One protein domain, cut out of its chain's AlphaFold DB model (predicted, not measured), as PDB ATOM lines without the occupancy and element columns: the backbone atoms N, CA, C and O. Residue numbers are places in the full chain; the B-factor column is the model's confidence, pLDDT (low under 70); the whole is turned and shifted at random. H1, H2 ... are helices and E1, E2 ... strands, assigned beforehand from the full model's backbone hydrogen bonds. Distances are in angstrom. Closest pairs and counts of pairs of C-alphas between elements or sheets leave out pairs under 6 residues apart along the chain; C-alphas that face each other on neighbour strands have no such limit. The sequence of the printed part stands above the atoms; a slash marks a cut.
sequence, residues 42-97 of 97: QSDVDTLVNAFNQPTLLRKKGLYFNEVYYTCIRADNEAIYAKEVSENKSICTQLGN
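What this domain is: This is residues 42 to 97 of the 97 residues of the protein "Hypothetical protein" of Rotaria sordida (UniProt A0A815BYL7). A small sheet of four strands curls like part of a barrel, and two helices pack on the same face of it, H2 over E2 and the longer H1 closest to E1. The printed part has 56 residues with named elements in the order H1 H2 E1 E2 E3 E4; the sheet, ordered E1 E2 E3 E4, is antiparallel, and the class is mixed. The whole is compact, with a radius of gyration of the C-alphas of 10.3 A, and spans 32 by 23 by 20 A.

How they stand to each other: Start with E1, residues 63 to 65, E2, residues 68 to 75, E3, residues 79 to 84, and E4, residues 90 to 94: a meander, each strand the antiparallel neighbour of the one before. In the hairpin E1 and E2, look for N 63 and O 70, 2.8 A apart; in E2 and E3, N 71 and O 83, 2.7 A; in E3 and E4, N 80 and O 93, 2.8 A. E2 bends by 60 degrees at residue 72. H1, residues 42 to 53, is on the sheet at a height of 7.4 A, making two layers, a helix on one face of a sheet; its closest C-alphas to E1 are Asp 44 and Phe 65, 5.6 A. On the same face, H2, residues 55 to 61, is over E2, slantwise at 40 degrees on the local plane; the C-alphas of Pro 55 and Ala 75 are closest, 5.3 A. H1 and H2 are close but not clearly touching, C-alphas 51 and 58 being closest at 6.0 A. In both, every O i to N i+4 pair is within hydrogen-bond range.

Where its parts are: Find C-alpha 42 at (-90.400, 67.399, -62.437); from there H1 runs 16.7 A. E2 spans 17.7 A, E3 16.7 A, and E4 13.1 A to C-alpha 94 at (-104.021, 71.956, -51.825).

The domain as a whole: The C-alphas of Ser 86 and Asn 97 are farthest apart, 32.6 A. The printed part has no cut, and its five links are tight. Residues 87 and 96 to 97 have pLDDT under 70.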
ATOM      1  N   GLN A  42     -89.258  67.314 -61.527       83.50
ATOM      2  CA  GLN A  42     -90.400  67.399 -62.437       83.50
ATOM      3  C   GLN A  42     -91.259  66.121 -62.396       83.50
ATOM      4  O   GLN A  42     -92.483  66.197 -62.429       83.50
ATOM      5  N   SER A  43     -90.619  64.960 -62.233       86.31
ATOM      6  CA  SER A  43     -91.250  63.645 -62.036       86.31
ATOM      7  C   SER A  43     -92.180  63.611 -60.816       86.31
ATOM      8  O   SER A  43     -93.305  63.106 -60.889       86.31
ATOM      9  N   ASP A  44     -91.734  64.187 -59.700       86.38
ATOM     10  CA  ASP A  44     -92.522  64.307 -58.476       86.38
ATOM     11  C   ASP A  44     -93.723  65.238 -58.675       86.38
ATOM     12  O   ASP A  44     -94.834  64.938 -58.232       86.38
ATOM     13  N   VAL A  45     -93.529  66.351 -59.387       86.94
ATOM     14  CA  VAL A  45     -94.610  67.293 -59.713       86.94
ATOM     15  C   VAL A  45     -95.662  66.634 -60.595       86.94
ATOM     16  O   VAL A  45     -96.853  66.743 -60.302       86.94
ATOM     17  N   ASP A  46     -95.249  65.898 -61.624       87.25
ATOM     18  CA  ASP A  46     -96.173  65.178 -62.501       87.25
ATOM     19  C   ASP A  46     -96.949  64.104 -61.729       87.25
ATOM     20  O   ASP A  46     -98.147  63.909 -61.946       87.25
ATOM     21  N   THR A  47     -96.303  63.450 -60.762       87.19
ATOM     22  CA  THR A  47     -96.964  62.488 -59.871       87.19
ATOM     23  C   THR A  47     -98.020  63.166 -59.000       87.19
ATOM     24  O   THR A  47     -99.136  62.653 -58.890       87.19
ATOM     25  N   LEU A  48     -97.729  64.349 -58.448       86.88
ATOM     26  CA  LEU A  48     -98.705  65.142 -57.695       86.88
ATOM     27  C   LEU A  48     -99.880  65.592 -58.572       86.88
ATOM     28  O   LEU A  48    -101.033  65.463 -58.166       86.88
ATOM     29  N   VAL A  49     -99.620  66.077 -59.786       86.75
ATOM     30  CA  VAL A  49    -100.675  66.495 -60.724       86.75
ATOM     31  C   VAL A  49    -101.568  65.311 -61.106       86.75
ATOM     32  O   VAL A  49    -102.797  65.421 -61.085       86.75
ATOM     33  N   ASN A  50    -100.975  64.145 -61.372       86.75
ATOM     34  CA  ASN A  50    -101.715  62.915 -61.649       86.75
ATOM     35  C   ASN A  50    -102.530  62.432 -60.442       86.75
ATOM     36  O   ASN A  50    -103.651  61.950 -60.616       86.75
ATOM     37  N   ALA A  51    -102.015  62.613 -59.223       86.62
ATOM     38  CA  ALA A  51    -102.729  62.289 -57.993       86.62
ATOM     39  C   ALA A  51    -104.049  63.071 -57.869       86.62
ATOM     40  O   ALA A  51    -105.070  62.484 -57.503       86.62
ATOM     41  N   PHE A  52    -104.060  64.355 -58.248       84.50
ATOM     42  CA  PHE A  52    -105.280  65.173 -58.296       84.50
ATOM     43  C   PHE A  52    -106.263  64.734 -59.385       84.50
ATOM     44  O   PHE A  52    -107.472  64.842 -59.200       84.50
ATOM     45  N   ASN A  53    -105.773  64.211 -60.512       86.06
ATOM     46  CA  ASN A  53    -106.638  63.694 -61.575       86.06
ATOM     47  C   ASN A  53    -107.282  62.345 -61.204       86.06
ATOM     48  O   ASN A  53    -108.339  62.002 -61.735       86.06
ATOM     49  N   GLN A  54    -106.655  61.559 -60.319       86.56
ATOM     50  CA  GLN A  54    -107.090  60.197 -59.981       86.56
ATOM     51  C   GLN A  54    -107.060  59.906 -58.463       86.56
ATOM     52  O   GLN A  54    -106.385  58.967 -58.016       86.56
ATOM     53  N   PRO A  55    -107.859  60.617 -57.645       83.62
ATOM     54  CA  PRO A  55    -107.841  60.470 -56.185       83.62
ATOM     55  C   PRO A  55    -108.223  59.057 -55.710       83.62
ATOM     56  O   PRO A  55    -107.738  58.577 -54.686       83.62
ATOM     57  N   THR A  56    -109.069  58.339 -56.458       84.50
ATOM     58  CA  THR A  56    -109.463  56.953 -56.140       84.50
ATOM     59  C   THR A  56    -108.296  55.974 -56.253       84.50
ATOM     60  O   THR A  56    -108.181  55.050 -55.446       84.50
ATOM     61  N   LEU A  57    -107.422  56.168 -57.246       84.62
ATOM     62  CA  LEU A  57    -106.217  55.354 -57.410       84.62
ATOM     63  C   LEU A  57    -105.201  55.678 -56.321       84.62
ATOM     64  O   LEU A  57    -104.643  54.751 -55.737       84.62
ATOM     65  N   LEU A  58    -105.048  56.960 -55.981       87.19
ATOM     66  CA  LEU A  58    -104.184  57.399 -54.889       87.19
ATOM     67  C   LEU A  58    -104.581  56.780 -53.540       87.19
ATOM     68  O   LEU A  58    -103.729  56.295 -52.801       87.19
ATOM     69  N   ARG A  59    -105.885  56.716 -53.240       83.69
ATOM     70  CA  ARG A  59    -106.392  56.059 -52.021       83.69
ATOM     71  C   ARG A  59    -106.019  54.576 -51.942       83.69
ATOM     72  O   ARG A  59    -105.816  54.069 -50.847       83.69
ATOM     73  N   LYS A  60    -105.939  53.875 -53.080       83.56
ATOM     74  CA  LYS A  60    -105.592  52.443 -53.128       83.56
ATOM     75  C   LYS A  60    -104.085  52.185 -53.152       83.56
ATOM     76  O   LYS A  60    -103.641  51.215 -52.550       83.56
ATOM     77  N   LYS A  61    -103.328  52.998 -53.892       83.50
ATOM     78  CA  LYS A  61    -101.901  52.787 -54.183       83.50
ATOM     79  C   LYS A  61    -100.950  53.689 -53.398       83.50
ATOM     80  O   LYS A  61     -99.752  53.560 -53.591       83.50
ATOM     81  N   GLY A  62    -101.451  54.611 -52.579       85.31
ATOM     82  CA  GLY A  62    -100.612  55.621 -51.938       85.31
ATOM     83  C   GLY A  62    -100.004  56.611 -52.935       85.31
ATOM     84  O   GLY A  62    -100.282  56.577 -54.134       85.31
ATOM     85  N   LEU A  63     -99.192  57.520 -52.407       87.50
ATOM     86  CA  LEU A  63     -98.449  58.522 -53.158       87.50
ATOM     87  C   LEU A  63     -96.959  58.210 -53.027       87.50
ATOM     88  O   LEU A  63     -96.434  58.198 -51.918       87.50
ATOM     89  N   TYR A  64     -96.281  57.986 -54.147       85.88
ATOM     90  CA  TYR A  64     -94.825  57.912 -54.165       85.88
ATOM     91  C   TYR A  64     -94.274  59.285 -54.529       85.88
ATOM     92  O   TYR A  64     -94.641  59.830 -55.567       85.88
ATOM     93  N   PHE A  65     -93.471  59.867 -53.650       84.44
ATOM     94  CA  PHE A  65     -93.017  61.244 -53.783       84.44
ATOM     95  C   PHE A  65     -91.644  61.404 -53.130       84.44
ATOM     96  O   PHE A  65     -91.469  60.992 -51.984       84.44
ATOM     97  N   ASN A  66     -90.682  62.007 -53.832       82.50
ATOM     98  CA  ASN A  66     -89.320  62.233 -53.337       82.50
ATOM     99  C   ASN A  66     -88.680  60.940 -52.784       82.50
ATOM    100  O   ASN A  66     -88.173  60.911 -51.663       82.50
ATOM    101  N   GLU A  67     -88.803  59.850 -53.551       82.25
ATOM    102  CA  GLU A  67     -88.337  58.490 -53.216       82.25
ATOM    103  C   GLU A  67     -88.934  57.867 -51.939       82.25
ATOM    104  O   GLU A  67     -88.483  56.826 -51.464       82.25
ATOM    105  N   VAL A  68     -89.987  58.473 -51.393       85.06
ATOM    106  CA  VAL A  68     -90.664  58.022 -50.180       85.06
ATOM    107  C   VAL A  68     -92.099  57.630 -50.511       85.06
ATOM    108  O   VAL A  68     -92.792  58.276 -51.302       85.06
ATOM    109  N   TYR A  69     -92.565  56.547 -49.893       86.88
ATOM    110  CA  TYR A  69     -93.936  56.083 -50.048       86.88
ATOM    111  C   TYR A  69     -94.827  56.629 -48.931       86.88
ATOM    112  O   TYR A  69     -94.664  56.311 -47.749       86.88
ATOM    113  N   TYR A  70     -95.821  57.416 -49.324       88.38
ATOM    114  CA  TYR A  70     -96.809  58.003 -48.437       88.38
ATOM    115  C   TYR A  70     -98.145  57.280 -48.574       88.38
ATOM    116  O   TYR A  70     -98.676  57.061 -49.664       88.38
ATOM    117  N   THR A  71     -98.744  56.951 -47.437       89.44
ATOM    118  CA  THR A  71    -100.096  56.405 -47.379       89.44
ATOM    119  C   THR A  71    -101.101  57.542 -47.452       89.44
ATOM    120  O   THR A  71    -101.060  58.483 -46.660       89.44
ATOM    121  N   CYS A  72    -102.023  57.458 -48.404       89.19
ATOM    122  CA  CYS A  72    -103.087  58.438 -48.554       89.19
ATOM    123  C   CYS A  72    -104.034  58.378 -47.344       89.19
ATOM    124  O   CYS A  72    -104.686  57.362 -47.118       89.19
ATOM    125  N   ILE A  73    -104.152  59.481 -46.602       88.94
ATOM    126  CA  ILE A  73    -105.155  59.647 -45.540       88.94
ATOM    127  C   ILE A  73    -106.455  60.176 -46.148       88.94
ATOM    128  O   ILE A  73    -107.545  59.701 -45.834       88.94
ATOM    129  N   ARG A  74    -106.346  61.164 -47.040       85.62
ATOM    130  CA  ARG A  74    -107.485  61.835 -47.667       85.62
ATOM    131  C   ARG A  74    -107.087  62.329 -49.053       85.62
ATOM    132  O   ARG A  74    -106.004  62.867 -49.211       85.62
ATOM    133  N   ALA A  75    -107.950  62.155 -50.048       86.12
ATOM    134  CA  ALA A  75    -107.704  62.642 -51.403       86.12
ATOM    135  C   ALA A  75    -109.002  63.163 -52.007       86.12
ATOM    136  O   ALA A  75    -109.852  62.391 -52.448       86.12
ATOM    137  N   ASP A  76    -109.160  64.473 -52.003       84.31
ATOM    138  CA  ASP A  76    -110.296  65.154 -52.601       84.31
ATOM    139  C   ASP A  76    -109.842  65.900 -53.857       84.31
ATOM    140  O   ASP A  76    -108.648  66.018 -54.133       84.31
ATOM    141  N   ASN A  77    -110.803  66.419 -54.620       79.88
ATOM    142  CA  ASN A  77    -110.505  67.173 -55.838       79.88
ATOM    143  C   ASN A  77    -109.728  68.463 -55.564       79.88
ATOM    144  O   ASN A  77    -109.109  68.971 -56.486       79.88
ATOM    145  N   GLU A  78    -109.782  68.981 -54.335       83.06
ATOM    146  CA  GLU A  78    -109.149  70.242 -53.933       83.06
ATOM    147  C   GLU A  78    -107.931  70.037 -53.030       83.06
ATOM    148  O   GLU A  78    -107.045  70.886 -53.003       83.06
ATOM    149  N   ALA A  79    -107.858  68.930 -52.285       86.38
ATOM    150  CA  ALA A  79    -106.771  68.698 -51.342       86.38
ATOM    151  C   ALA A  79    -106.455  67.214 -51.157       86.38
ATOM    152  O   ALA A  79    -107.349  66.376 -51.014       86.38
ATOM    153  N   ILE A  80    -105.166  66.901 -51.090       89.00
ATOM    154  CA  ILE A  80    -104.642  65.564 -50.838       89.00
ATOM    155  C   ILE A  80    -103.759  65.612 -49.594       89.00
ATOM    156  O   ILE A  80    -102.871  66.451 -49.465       89.00
ATOM    157  N   TYR A  81    -103.998  64.673 -48.688       89.69
ATOM    158  CA  TYR A  81    -103.240  64.455 -47.471       89.69
ATOM    159  C   TYR A  81    -102.692  63.039 -47.492       89.69
ATOM    160  O   TYR A  81    -103.449  62.061 -47.535       89.69
ATOM    161  N   ALA A  82    -101.375  62.929 -47.420       89.44
ATOM    162  CA  ALA A  82    -100.694  61.657 -47.308       89.44
ATOM    163  C   ALA A  82     -99.701  61.696 -46.144       89.44
ATOM    164  O   ALA A  82     -99.138  62.738 -45.809       89.44
ATOM    165  N   LYS A  83     -99.529  60.555 -45.489       89.44
ATOM    166  CA  LYS A  83     -98.648  60.397 -44.337       89.44
ATOM    167  C   LYS A  83     -97.612  59.335 -44.635       89.44
ATOM    168  O   LYS A  83     -97.938  58.275 -45.167       89.44
ATOM    169  N   GLU A  84     -96.372  59.635 -44.306       87.44
ATOM    170  CA  GLU A  84     -95.279  58.694 -44.436       87.44
ATOM    171  C   GLU A  84     -95.430  57.576 -43.396       87.44
ATOM    172  O   GLU A  84     -95.897  57.790 -42.276       87.44
ATOM    173  N   VAL A  85     -95.098  56.347 -43.792       76.56
ATOM    174  CA  VAL A  85     -95.185  55.184 -42.894       76.56
ATOM    175  C   VAL A  85     -93.953  55.096 -41.989       76.56
ATOM    176  O   VAL A  85     -94.066  54.695 -40.834       76.56
ATOM    177  N   SER A  86     -92.789  55.469 -42.524       73.88
ATOM    178  CA  SER A  86     -91.473  55.415 -41.884       73.88
ATOM    179  C   SER A  86     -91.246  56.549 -40.888       73.88
ATOM    180  O   SER A  86     -90.850  56.301 -39.750       73.88
ATOM    181  N   GLU A  87     -91.532  57.784 -41.285       68.06
ATOM    182  CA  GLU A  87     -91.439  58.951 -40.411       68.06
ATOM    183  C   GLU A  87     -92.837  59.527 -40.160       68.06
ATOM    184  O   GLU A  87     -93.724  59.437 -40.999       68.06
ATOM    185  N   ASN A  88     -93.076  60.160 -39.007       72.12
ATOM    186  CA  ASN A  88     -94.353  60.836 -38.716       72.12
ATOM    187  C   ASN A  88     -94.551  62.128 -39.546       72.12
ATOM    188  O   ASN A  88     -95.211  63.067 -39.102       72.12
ATOM    189  N   LYS A  89     -93.980  62.183 -40.749       79.94
ATOM    190  CA  LYS A  89     -94.102  63.278 -41.699       79.94
ATOM    191  C   LYS A  89     -95.389  63.132 -42.494       79.94
ATOM    192  O   LYS A  89     -95.825  62.036 -42.852       79.94
ATOM    193  N   SER A  90     -96.010  64.262 -42.779       80.81
ATOM    194  CA  SER A  90     -97.220  64.331 -43.587       80.81
ATOM    195  C   SER A  90     -97.069  65.398 -44.650       80.81
ATOM    196  O   SER A  90     -96.595  66.499 -44.380       80.81
ATOM    197  N   ILE A  91     -97.505  65.055 -45.850       83.56
ATOM    198  CA  ILE A  91     -97.581  65.934 -47.006       83.56
ATOM    199  C   ILE A  91     -99.047  66.305 -47.190       83.56
ATOM    200  O   ILE A  91     -99.926  65.443 -47.275       83.56
ATOM    201  N   CYS A  92     -99.294  67.607 -47.267       80.50
ATOM    202  CA  CYS A  92    -100.557  68.169 -47.705       80.50
ATOM    203  C   CYS A  92    -100.326  68.946 -48.999       80.50
ATOM    204  O   CYS A  92     -99.443  69.802 -49.074       80.50
ATOM    205  N   THR A  93    -101.130  68.665 -50.014       81.50
ATOM    206  CA  THR A  93    -101.197  69.472 -51.228       81.50
ATOM    207  C   THR A  93    -102.612  69.995 -51.377       81.50
ATOM    208  O   THR A  93    -103.580  69.257 -51.207       81.50
ATOM    209  N   GLN A  94    -102.739  71.286 -51.664       80.44
ATOM    210  CA  GLN A  94    -104.021  71.956 -51.825       80.44
ATOM    211  C   GLN A  94    -104.006  72.766 -53.117       80.44
ATOM    212  O   GLN A  94    -103.001  73.392 -53.459       80.44
ATOM    213  N   LEU A  95    -105.126  72.741 -53.827       70.81
ATOM    214  CA  LEU A  95    -105.369  73.571 -54.992       70.81
ATOM    215  C   LEU A  95    -105.817  74.960 -54.541       70.81
ATOM    216  O   LEU A  95    -106.754  75.106 -53.757       70.81
ATOM    217  N   GLY A  96    -105.109  75.976 -55.027       63.22
ATOM    218  CA  GLY A  96    -105.588  77.352 -55.006       63.22
ATOM    219  C   GLY A  96    -106.416  77.599 -56.262       63.22
ATOM    220  O   GLY A  96    -105.936  77.300 -57.356       63.22
ATOM    221  N   ASN A  97    -107.642  78.094 -56.084       50.16
ATOM    222  CA  ASN A  97    -108.460  78.646 -57.169       50.16
ATOM    223  C   ASN A  97    -107.943  80.021 -57.602       50.16
ATOM    224  O   ASN A  97    -107.433  80.757 -56.724       50.16
TER     225      ASN A  97